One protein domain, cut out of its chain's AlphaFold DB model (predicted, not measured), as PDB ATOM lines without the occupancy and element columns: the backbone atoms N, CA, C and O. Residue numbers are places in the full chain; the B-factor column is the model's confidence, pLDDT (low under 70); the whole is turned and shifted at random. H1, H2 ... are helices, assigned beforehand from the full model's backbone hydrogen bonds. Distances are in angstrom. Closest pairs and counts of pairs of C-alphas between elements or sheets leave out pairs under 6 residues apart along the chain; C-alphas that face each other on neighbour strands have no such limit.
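Overview. This is residues 326 to 386 of the 429 residues of the protein "PG_binding_1 domain-containing protein" of Candidatus Parcubacteria bacterium (UniProt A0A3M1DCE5). Two short helices, H2 and H3, run roughly side by side, H1 crosses near their last residues, and H4 makes a corner past the end of H3. The long link of residues 347 to 365 loops from the end of H2 back to the start of H3. The printed part has 61 residues with four named helices, H1 to H4 in order, and no named strand; its class is all helix. It is compact, with a radius of gyration of the C-alphas of 10.7 A and spans of 33 by 24 by 18 A.

Arrangement. H1, residues 326 to 332, touches H2, residues 340 to 346; their closest C-alphas, Glu 326 and Ile 346, are 6.0 A apart. H3, residues 366 to 375, is close to H2 but not clearly touching, at a shallow tilt of 24 degrees, the same way; the closest C-alphas, Cys 342 and Cys 368, are 5.7 A apart. H4, residues 378 to 385, is about perpendicular to H3, at 81 degrees. In H1, H2, H3 and H4 every O i to N i+4 pair is within hydrogen-bond range.

Along the chain. H1 begins at C-alpha 326 (212.618, 189.485, 117.817). H3 is 13.8 A long. H4 ends at C-alpha 385 (219.790, 188.346, 104.606).

Size, cuts and confidence. The printed part has no cut, and no printed residue is under pLDDT 70.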
ATOM      1  N   GLU A 326     213.248 190.683 117.253       94.06
ATOM      2  CA  GLU A 326     212.618 189.485 117.817       94.06
ATOM      3  C   GLU A 326     212.674 188.317 116.827       94.06
ATOM      4  O   GLU A 326     213.099 187.223 117.205       94.06
ATOM      5  N   ASP A 327     212.359 188.562 115.553       93.69
ATOM      6  CA  ASP A 327     212.464 187.551 114.492       93.69
ATOM      7  C   ASP A 327     213.914 187.057 114.340       93.69
ATOM      8  O   ASP A 327     214.173 185.852 114.260       93.69
ATOM      9  N   GLU A 328     214.882 187.979 114.382       94.00
ATOM     10  CA  GLU A 328     216.308 187.643 114.325       94.00
ATOM     11  C   GLU A 328     216.755 186.803 115.524       94.00
ATOM     12  O   GLU A 328     217.547 185.865 115.382       94.00
ATOM     13  N   PHE A 329     216.254 187.119 116.718       94.06
ATOM     14  CA  PHE A 329     216.547 186.364 117.929       94.06
ATOM     15  C   PHE A 329     216.000 184.944 117.858       94.06
ATOM     16  O   PHE A 329     216.741 183.989 118.099       94.06
ATOM     17  N   GLU A 330     214.745 184.781 117.457       91.69
ATOM     18  CA  GLU A 330     214.144 183.455 117.338       91.69
ATOM     19  C   GLU A 330     214.807 182.605 116.252       91.69
ATOM     20  O   GLU A 330     214.961 181.392 116.427       91.69
ATOM     21  N   ALA A 331     215.266 183.223 115.164       90.50
ATOM     22  CA  ALA A 331     215.938 182.515 114.084       90.50
ATOM     23  C   ALA A 331     217.392 182.136 114.413       90.50
ATOM     24  O   ALA A 331     217.860 181.077 113.989       90.50
ATOM     25  N   ARG A 332     218.131 182.989 115.139       89.81
ATOM     26  CA  ARG A 332     219.608 182.915 115.187       89.81
ATOM     27  C   ARG A 332     220.203 182.786 116.581       89.81
ATOM     28  O   ARG A 332     221.381 182.445 116.693       89.81
ATOM     29  N   ALA A 333     219.450 183.060 117.644       88.44
ATOM     30  CA  ALA A 333     219.993 182.966 118.991       88.44
ATOM     31  C   ALA A 333     220.202 181.507 119.404       88.44
ATOM     32  O   ALA A 333     219.284 180.679 119.335       88.44
ATOM     33  N   ASP A 334     221.411 181.222 119.887       86.69
ATOM     34  CA  ASP A 334     221.738 179.961 120.543       86.69
ATOM     35  C   ASP A 334     220.916 179.789 121.831       86.69
ATOM     36  O   ASP A 334     220.520 180.764 122.476       86.69
ATOM     37  N   ILE A 335     220.694 178.541 122.242       83.75
ATOM     38  CA  ILE A 335     219.902 178.186 123.424       83.75
ATOM     39  C   ILE A 335     220.423 178.863 124.695       83.75
ATOM     40  O   ILE A 335     219.643 179.230 125.570       83.75
ATOM     41  N   SER A 336     221.736 179.092 124.771       80.88
ATOM     42  CA  SER A 336     222.387 179.775 125.888       80.88
ATOM     43  C   SER A 336     222.018 181.257 126.014       80.88
ATOM     44  O   SER A 336     222.119 181.815 127.105       80.88
ATOM     45  N   ALA A 337     221.579 181.891 124.923       79.69
ATOM     46  CA  ALA A 337     221.123 183.279 124.889       79.69
ATOM     47  C   ALA A 337     219.598 183.421 125.065       79.69
ATOM     48  O   ALA A 337     219.114 184.533 125.263       79.69
ATOM     49  N   ARG A 338     218.835 182.316 125.031       86.81
ATOM     50  CA  ARG A 338     217.362 182.292 125.130       86.81
ATOM     51  C   ARG A 338     216.839 182.347 126.567       86.81
ATOM     52  O   ARG A 338     215.903 181.639 126.933       86.81
ATOM     53  N   ASP A 339     217.451 183.185 127.397       89.19
ATOM     54  CA  ASP A 339     216.928 183.473 128.730       89.19
ATOM     55  C   ASP A 339     215.824 184.545 128.681       89.19
ATOM     56  O   ASP A 339     215.767 185.377 127.771       89.19
ATOM     57  N   LEU A 340     214.927 184.522 129.673       90.62
ATOM     58  CA  LEU A 340     213.753 185.400 129.711       90.62
ATOM     59  C   LEU A 340     214.134 186.890 129.729       90.62
ATOM     60  O   LEU A 340     213.477 187.699 129.078       90.62
ATOM     61  N   ALA A 341     215.211 187.257 130.431       93.38
ATOM     62  CA  ALA A 341     215.653 188.647 130.508       93.38
ATOM     63  C   ALA A 341     216.176 189.147 129.153       93.38
ATOM     64  O   ALA A 341     215.953 190.308 128.802       93.38
ATOM     65  N   CYS A 342     216.835 188.274 128.387       94.56
ATOM     66  CA  CYS A 342     217.266 188.561 127.027       94.56
ATOM     67  C   CYS A 342     216.080 188.772 126.084       94.56
ATOM     68  O   CYS A 342     216.001 189.811 125.428       94.56
ATOM     69  N   ALA A 343     215.129 187.832 126.074       93.62
ATOM     70  CA  ALA A 343     213.938 187.914 125.232       93.62
ATOM     71  C   ALA A 343     213.139 189.202 125.509       93.62
ATOM     72  O   ALA A 343     212.787 189.936 124.586       93.62
ATOM     73  N   ASP A 344     212.935 189.546 126.786       94.44
ATOM     74  CA  ASP A 344     212.247 190.779 127.186       94.44
ATOM     75  C   ASP A 344     213.014 192.047 126.793       94.44
ATOM     76  O   ASP A 344     212.424 193.107 126.565       94.44
ATOM     77  N   TYR A 345     214.347 192.005 126.783       94.81
ATOM     78  CA  TYR A 345     215.151 193.131 126.321       94.81
ATOM     79  C   TYR A 345     215.020 193.319 124.808       94.81
ATOM     80  O   TYR A 345     214.754 194.436 124.366       94.81
ATOM     81  N   ILE A 346     215.134 192.237 124.036       94.50
ATOM     82  CA  ILE A 346     215.084 192.259 122.570       94.50
ATOM     83  C   ILE A 346     213.729 192.749 122.059       94.50
ATOM     84  O   ILE A 346     213.701 193.632 121.209       94.50
ATOM     85  N   LYS A 347     212.623 192.309 122.671       93.69
ATOM     86  CA  LYS A 347     211.255 192.778 122.365       93.69
ATOM     87  C   LYS A 347     211.047 194.291 122.471       93.69
ATOM     88  O   LYS A 347     210.070 194.828 121.959       93.69
ATOM     89  N   ARG A 348     211.916 194.995 123.201       93.62
ATOM     90  CA  ARG A 348     211.849 196.457 123.379       93.62
ATOM     91  C   ARG A 348     212.773 197.214 122.433       93.62
ATOM     92  O   ARG A 348     212.760 198.447 122.441       93.62
ATOM     93  N   LEU A 349     213.602 196.512 121.664       92.50
ATOM     94  CA  LEU A 349     214.490 197.137 120.699       92.50
ATOM     95  C   LEU A 349     213.696 197.560 119.469       92.50
ATOM     96  O   LEU A 349     212.907 196.803 118.920       92.50
ATOM     97  N   SER A 350     213.941 198.783 119.012       91.19
ATOM     98  CA  SER A 350     213.503 199.205 117.688       91.19
ATOM     99  C   SER A 350     214.380 198.547 116.624       91.19
ATOM    100  O   SER A 350     215.607 198.535 116.774       91.19
ATOM    101  N   SER A 351     213.782 198.122 115.512       91.12
ATOM    102  CA  SER A 351     214.516 197.715 114.310       91.12
ATOM    103  C   SER A 351     215.479 198.817 113.846       91.12
ATOM    104  O   SER A 351     215.327 199.996 114.184       91.12
ATOM    105  N   CYS A 352     216.490 198.436 113.066       91.06
ATOM    106  CA  CYS A 352     217.504 199.348 112.520       91.06
ATOM    107  C   CYS A 352     218.407 200.059 113.535       91.06
ATOM    108  O   CYS A 352     219.085 201.021 113.171       91.06
ATOM    109  N   ARG A 353     218.462 199.601 114.788       90.12
ATOM    110  CA  ARG A 353     219.331 200.199 115.802       90.12
ATOM    111  C   ARG A 353     220.173 199.142 116.493       90.12
ATOM    112  O   ARG A 353     219.641 198.238 117.127       90.12
ATOM    113  N   ALA A 354     221.488 199.285 116.388       89.81
ATOM    114  CA  ALA A 354     222.435 198.456 117.115       89.81
ATOM    115  C   ALA A 354     222.563 198.993 118.552       89.81
ATOM    116  O   ALA A 354     222.932 200.164 118.727       89.81
ATOM    117  N   PRO A 355     222.252 198.194 119.589       89.94
ATOM    118  CA  PRO A 355     222.398 198.631 120.972       89.94
ATOM    119  C   PRO A 355     223.861 198.917 121.317       89.94
ATOM    120  O   PRO A 355     224.756 198.143 120.975       89.94
ATOM    121  N   ASP A 356     224.105 200.012 122.034       88.44
ATOM    122  CA  ASP A 356     225.439 200.328 122.543       88.44
ATOM    123  C   ASP A 356     225.851 199.302 123.609       88.44
ATOM    124  O   ASP A 356     225.145 199.111 124.604       88.44
ATOM    125  N   ALA A 357     227.007 198.665 123.408       87.56
ATOM    126  CA  ALA A 357     227.588 197.693 124.331       87.56
ATOM    127  C   ALA A 357     227.692 198.235 125.763       87.56
ATOM    128  O   ALA A 357     227.433 197.502 126.722       87.56
ATOM    129  N   ALA A 358     228.046 199.517 125.906       88.38
ATOM    130  CA  ALA A 358     228.216 200.168 127.201       88.38
ATOM    131  C   ALA A 358     226.879 200.424 127.914       88.38
ATOM    132  O   ALA A 358     226.837 200.501 129.141       88.38
ATOM    133  N   ALA A 359     225.781 200.513 127.160       89.94
ATOM    134  CA  ALA A 359     224.443 200.776 127.681       89.94
ATOM    135  C   ALA A 359     223.648 199.496 128.010       89.94
ATOM    136  O   ALA A 359     222.501 199.580 128.453       89.94
ATOM    137  N   LEU A 360     224.222 198.305 127.795       92.38
ATOM    138  CA  LEU A 360     223.525 197.040 128.033       92.38
ATOM    139  C   LEU A 360     223.317 196.765 129.541       92.38
ATOM    140  O   LEU A 360     224.302 196.735 130.293       92.38
ATOM    141  N   PRO A 361     222.078 196.465 129.996       93.44
ATOM    142  CA  PRO A 361     221.765 196.212 131.407       93.44
ATOM    143  C   PRO A 361     222.579 195.068 132.018       93.44
ATOM    144  O   PRO A 361     222.670 193.987 131.433       93.44
ATOM    145  N   SER A 362     223.146 195.263 133.215       90.25
ATOM    146  CA  SER A 362     223.933 194.245 133.949       90.25
ATOM    147  C   SER A 362     223.171 192.945 134.224       90.25
ATOM    148  O   SER A 362     223.799 191.913 134.426       90.25
ATOM    149  N   SER A 363     221.840 192.983 134.168       90.69
ATOM    150  CA  SER A 363     220.962 191.817 134.281       90.69
ATOM    151  C   SER A 363     221.043 190.849 133.096       90.69
ATOM    152  O   SER A 363     220.592 189.717 133.227       90.69
ATOM    153  N   LEU A 364     221.575 191.271 131.943       93.44
ATOM    154  CA  LEU A 364     221.715 190.410 130.769       93.44
ATOM    155  C   LEU A 364     222.900 189.457 130.914       93.44
ATOM    156  O   LEU A 364     224.010 189.880 131.262       93.44
ATOM    157  N   THR A 365     222.674 188.193 130.560       93.94
ATOM    158  CA  THR A 365     223.709 187.157 130.515       93.94
ATOM    159  C   THR A 365     224.794 187.489 129.488       93.94
ATOM    160  O   THR A 365     224.588 188.255 128.540       93.94
ATOM    161  N   LEU A 366     225.981 186.896 129.653       91.81
ATOM    162  CA  LEU A 366     227.081 187.075 128.702       91.81
ATOM    163  C   LEU A 366     226.705 186.575 127.297       91.81
ATOM    164  O   LEU A 366     227.047 187.228 126.314       91.81
ATOM    165  N   ALA A 367     225.961 185.467 127.211       92.88
ATOM    166  CA  ALA A 367     225.466 184.920 125.951       92.88
ATOM    167  C   ALA A 367     224.508 185.894 125.246       92.88
ATOM    168  O   ALA A 367     224.695 186.187 124.067       92.88
ATOM    169  N   CYS A 368     223.558 186.482 125.981       94.25
ATOM    170  CA  CYS A 368     222.660 187.500 125.439       94.25
ATOM    171  C   CYS A 368     223.416 188.741 124.939       94.25
ATOM    172  O   CYS A 368     223.202 189.215 123.824       94.25
ATOM    173  N   ARG A 369     224.352 189.260 125.744       93.44
ATOM    174  CA  ARG A 369     225.185 190.414 125.363       93.44
ATOM    175  C   ARG A 369     225.985 190.134 124.096       93.44
ATOM    176  O   ARG A 369     226.070 191.001 123.229       93.44
ATOM    177  N   TYR A 370     226.549 188.932 123.990       91.44
ATOM    178  CA  TYR A 370     227.276 188.499 122.806       91.44
ATOM    179  C   TYR A 370     226.364 188.438 121.579       91.44
ATOM    180  O   TYR A 370     226.726 189.000 120.549       91.44
ATOM    181  N   PHE A 371     225.172 187.842 121.702       93.12
ATOM    182  CA  PHE A 371     224.176 187.818 120.628       93.12
ATOM    183  C   PHE A 371     223.834 189.234 120.151       93.12
ATOM    184  O   PHE A 371     223.969 189.529 118.969       93.12
ATOM    185  N   ILE A 372     223.478 190.140 121.067       93.56
ATOM    186  CA  ILE A 372     223.102 191.518 120.720       93.56
ATOM    187  C   ILE A 372     224.224 192.215 119.943       93.56
ATOM    188  O   ILE A 372     223.984 192.805 118.895       93.56
ATOM    189  N   GLN A 373     225.458 192.145 120.443       91.25
ATOM    190  CA  GLN A 373     226.580 192.849 119.822       91.25
ATOM    191  C   GLN A 373     226.996 192.232 118.486       91.25
ATOM    192  O   GLN A 373     227.383 192.949 117.562       91.25
ATOM    193  N   LYS A 374     226.914 190.906 118.367       90.25
ATOM    194  CA  LYS A 374     227.379 190.185 117.185       90.25
ATOM    195  C   LYS A 374     226.337 190.105 116.078       90.25
ATOM    196  O   LYS A 374     226.717 190.222 114.920       90.25
ATOM    197  N   GLU A 375     225.067 189.920 116.420       91.00
ATOM    198  CA  GLU A 375     224.011 189.584 115.462       91.00
ATOM    199  C   GLU A 375     223.110 190.790 115.131       91.00
ATOM    200  O   GLU A 375     222.670 190.919 113.990       91.00
ATOM    201  N   LEU A 376     222.896 191.733 116.064       93.00
ATOM    202  CA  LEU A 376     222.017 192.901 115.862       93.00
ATOM    203  C   LEU A 376     222.782 194.142 115.367       93.00
ATOM    204  O   LEU A 376     222.766 195.208 115.988       93.00
ATOM    205  N   ASN A 377     223.462 194.007 114.229       92.25
ATOM    206  CA  ASN A 377     224.186 195.097 113.569       92.25
ATOM    207  C   ASN A 377     224.130 194.979 112.034       92.25
ATOM    208  O   ASN A 377     223.698 193.967 111.485       92.25
ATOM    209  N   TYR A 378     224.604 196.014 111.331       91.69
ATOM    210  CA  TYR A 378     224.556 196.074 109.865       91.69
ATOM    211  C   TYR A 378     225.236 194.882 109.175       91.69
ATOM    212  O   TYR A 378     224.621 194.244 108.325       91.69
ATOM    213  N   ASN A 379     226.496 194.586 109.520       90.75
ATOM    214  CA  ASN A 379     227.260 193.535 108.841       90.75
ATOM    215  C   ASN A 379     226.596 192.164 109.050       90.75
ATOM    216  O   ASN A 379     226.442 191.416 108.090       90.75
ATOM    217  N   ALA A 380     226.143 191.878 110.272       93.00
ATOM    218  CA  ALA A 380     225.480 190.623 110.604       93.00
ATOM    219  C   ALA A 380     224.085 190.484 109.978       93.00
ATOM    220  O   ALA A 380     223.699 189.381 109.595       93.00
ATOM    221  N   CYS A 381     223.342 191.586 109.833       94.56
ATOM    222  CA  CYS A 381     222.106 191.612 109.053       94.56
ATOM    223  C   CYS A 381     222.396 191.301 107.577       94.56
ATOM    224  O   CYS A 381     221.748 190.451 106.972       94.56
ATOM    225  N   VAL A 382     223.418 191.933 106.988       92.38
ATOM    226  CA  VAL A 382     223.811 191.659 105.600       92.38
ATOM    227  C   VAL A 382     224.219 190.194 105.424       92.38
ATOM    228  O   VAL A 382     223.825 189.569 104.444       92.38
ATOM    229  N   ASP A 383     224.989 189.632 106.354       91.38
ATOM    230  CA  ASP A 383     225.423 188.235 106.283       91.38
ATOM    231  C   ASP A 383     224.254 187.249 106.305       91.38
ATOM    232  O   ASP A 383     224.270 186.287 105.533       91.38
ATOM    233  N   ALA A 384     223.232 187.516 107.120       91.38
ATOM    234  CA  ALA A 384     222.047 186.673 107.220       91.38
ATOM    235  C   ALA A 384     221.094 186.823 106.028       91.38
ATOM    236  O   ALA A 384     220.599 185.822 105.518       91.38
ATOM    237  N   HIS A 385     220.878 188.050 105.544       91.44
ATOM    238  CA  HIS A 385     219.790 188.346 104.606       91.44
ATOM    239  C   HIS A 385     220.223 188.594 103.165       91.44
ATOM    240  O   HIS A 385     219.367 188.778 102.307       91.44
ATOM    241  N   ARG A 386     221.523 188.609 102.834       89.62
ATOM    242  CA  ARG A 386     221.987 188.905 101.455       89.62
ATOM    243  C   ARG A 386     221.411 187.993 100.368       89.62
ATOM    244  O   ARG A 386     221.497 188.328  99.190       89.62
TER     245      ARG A 386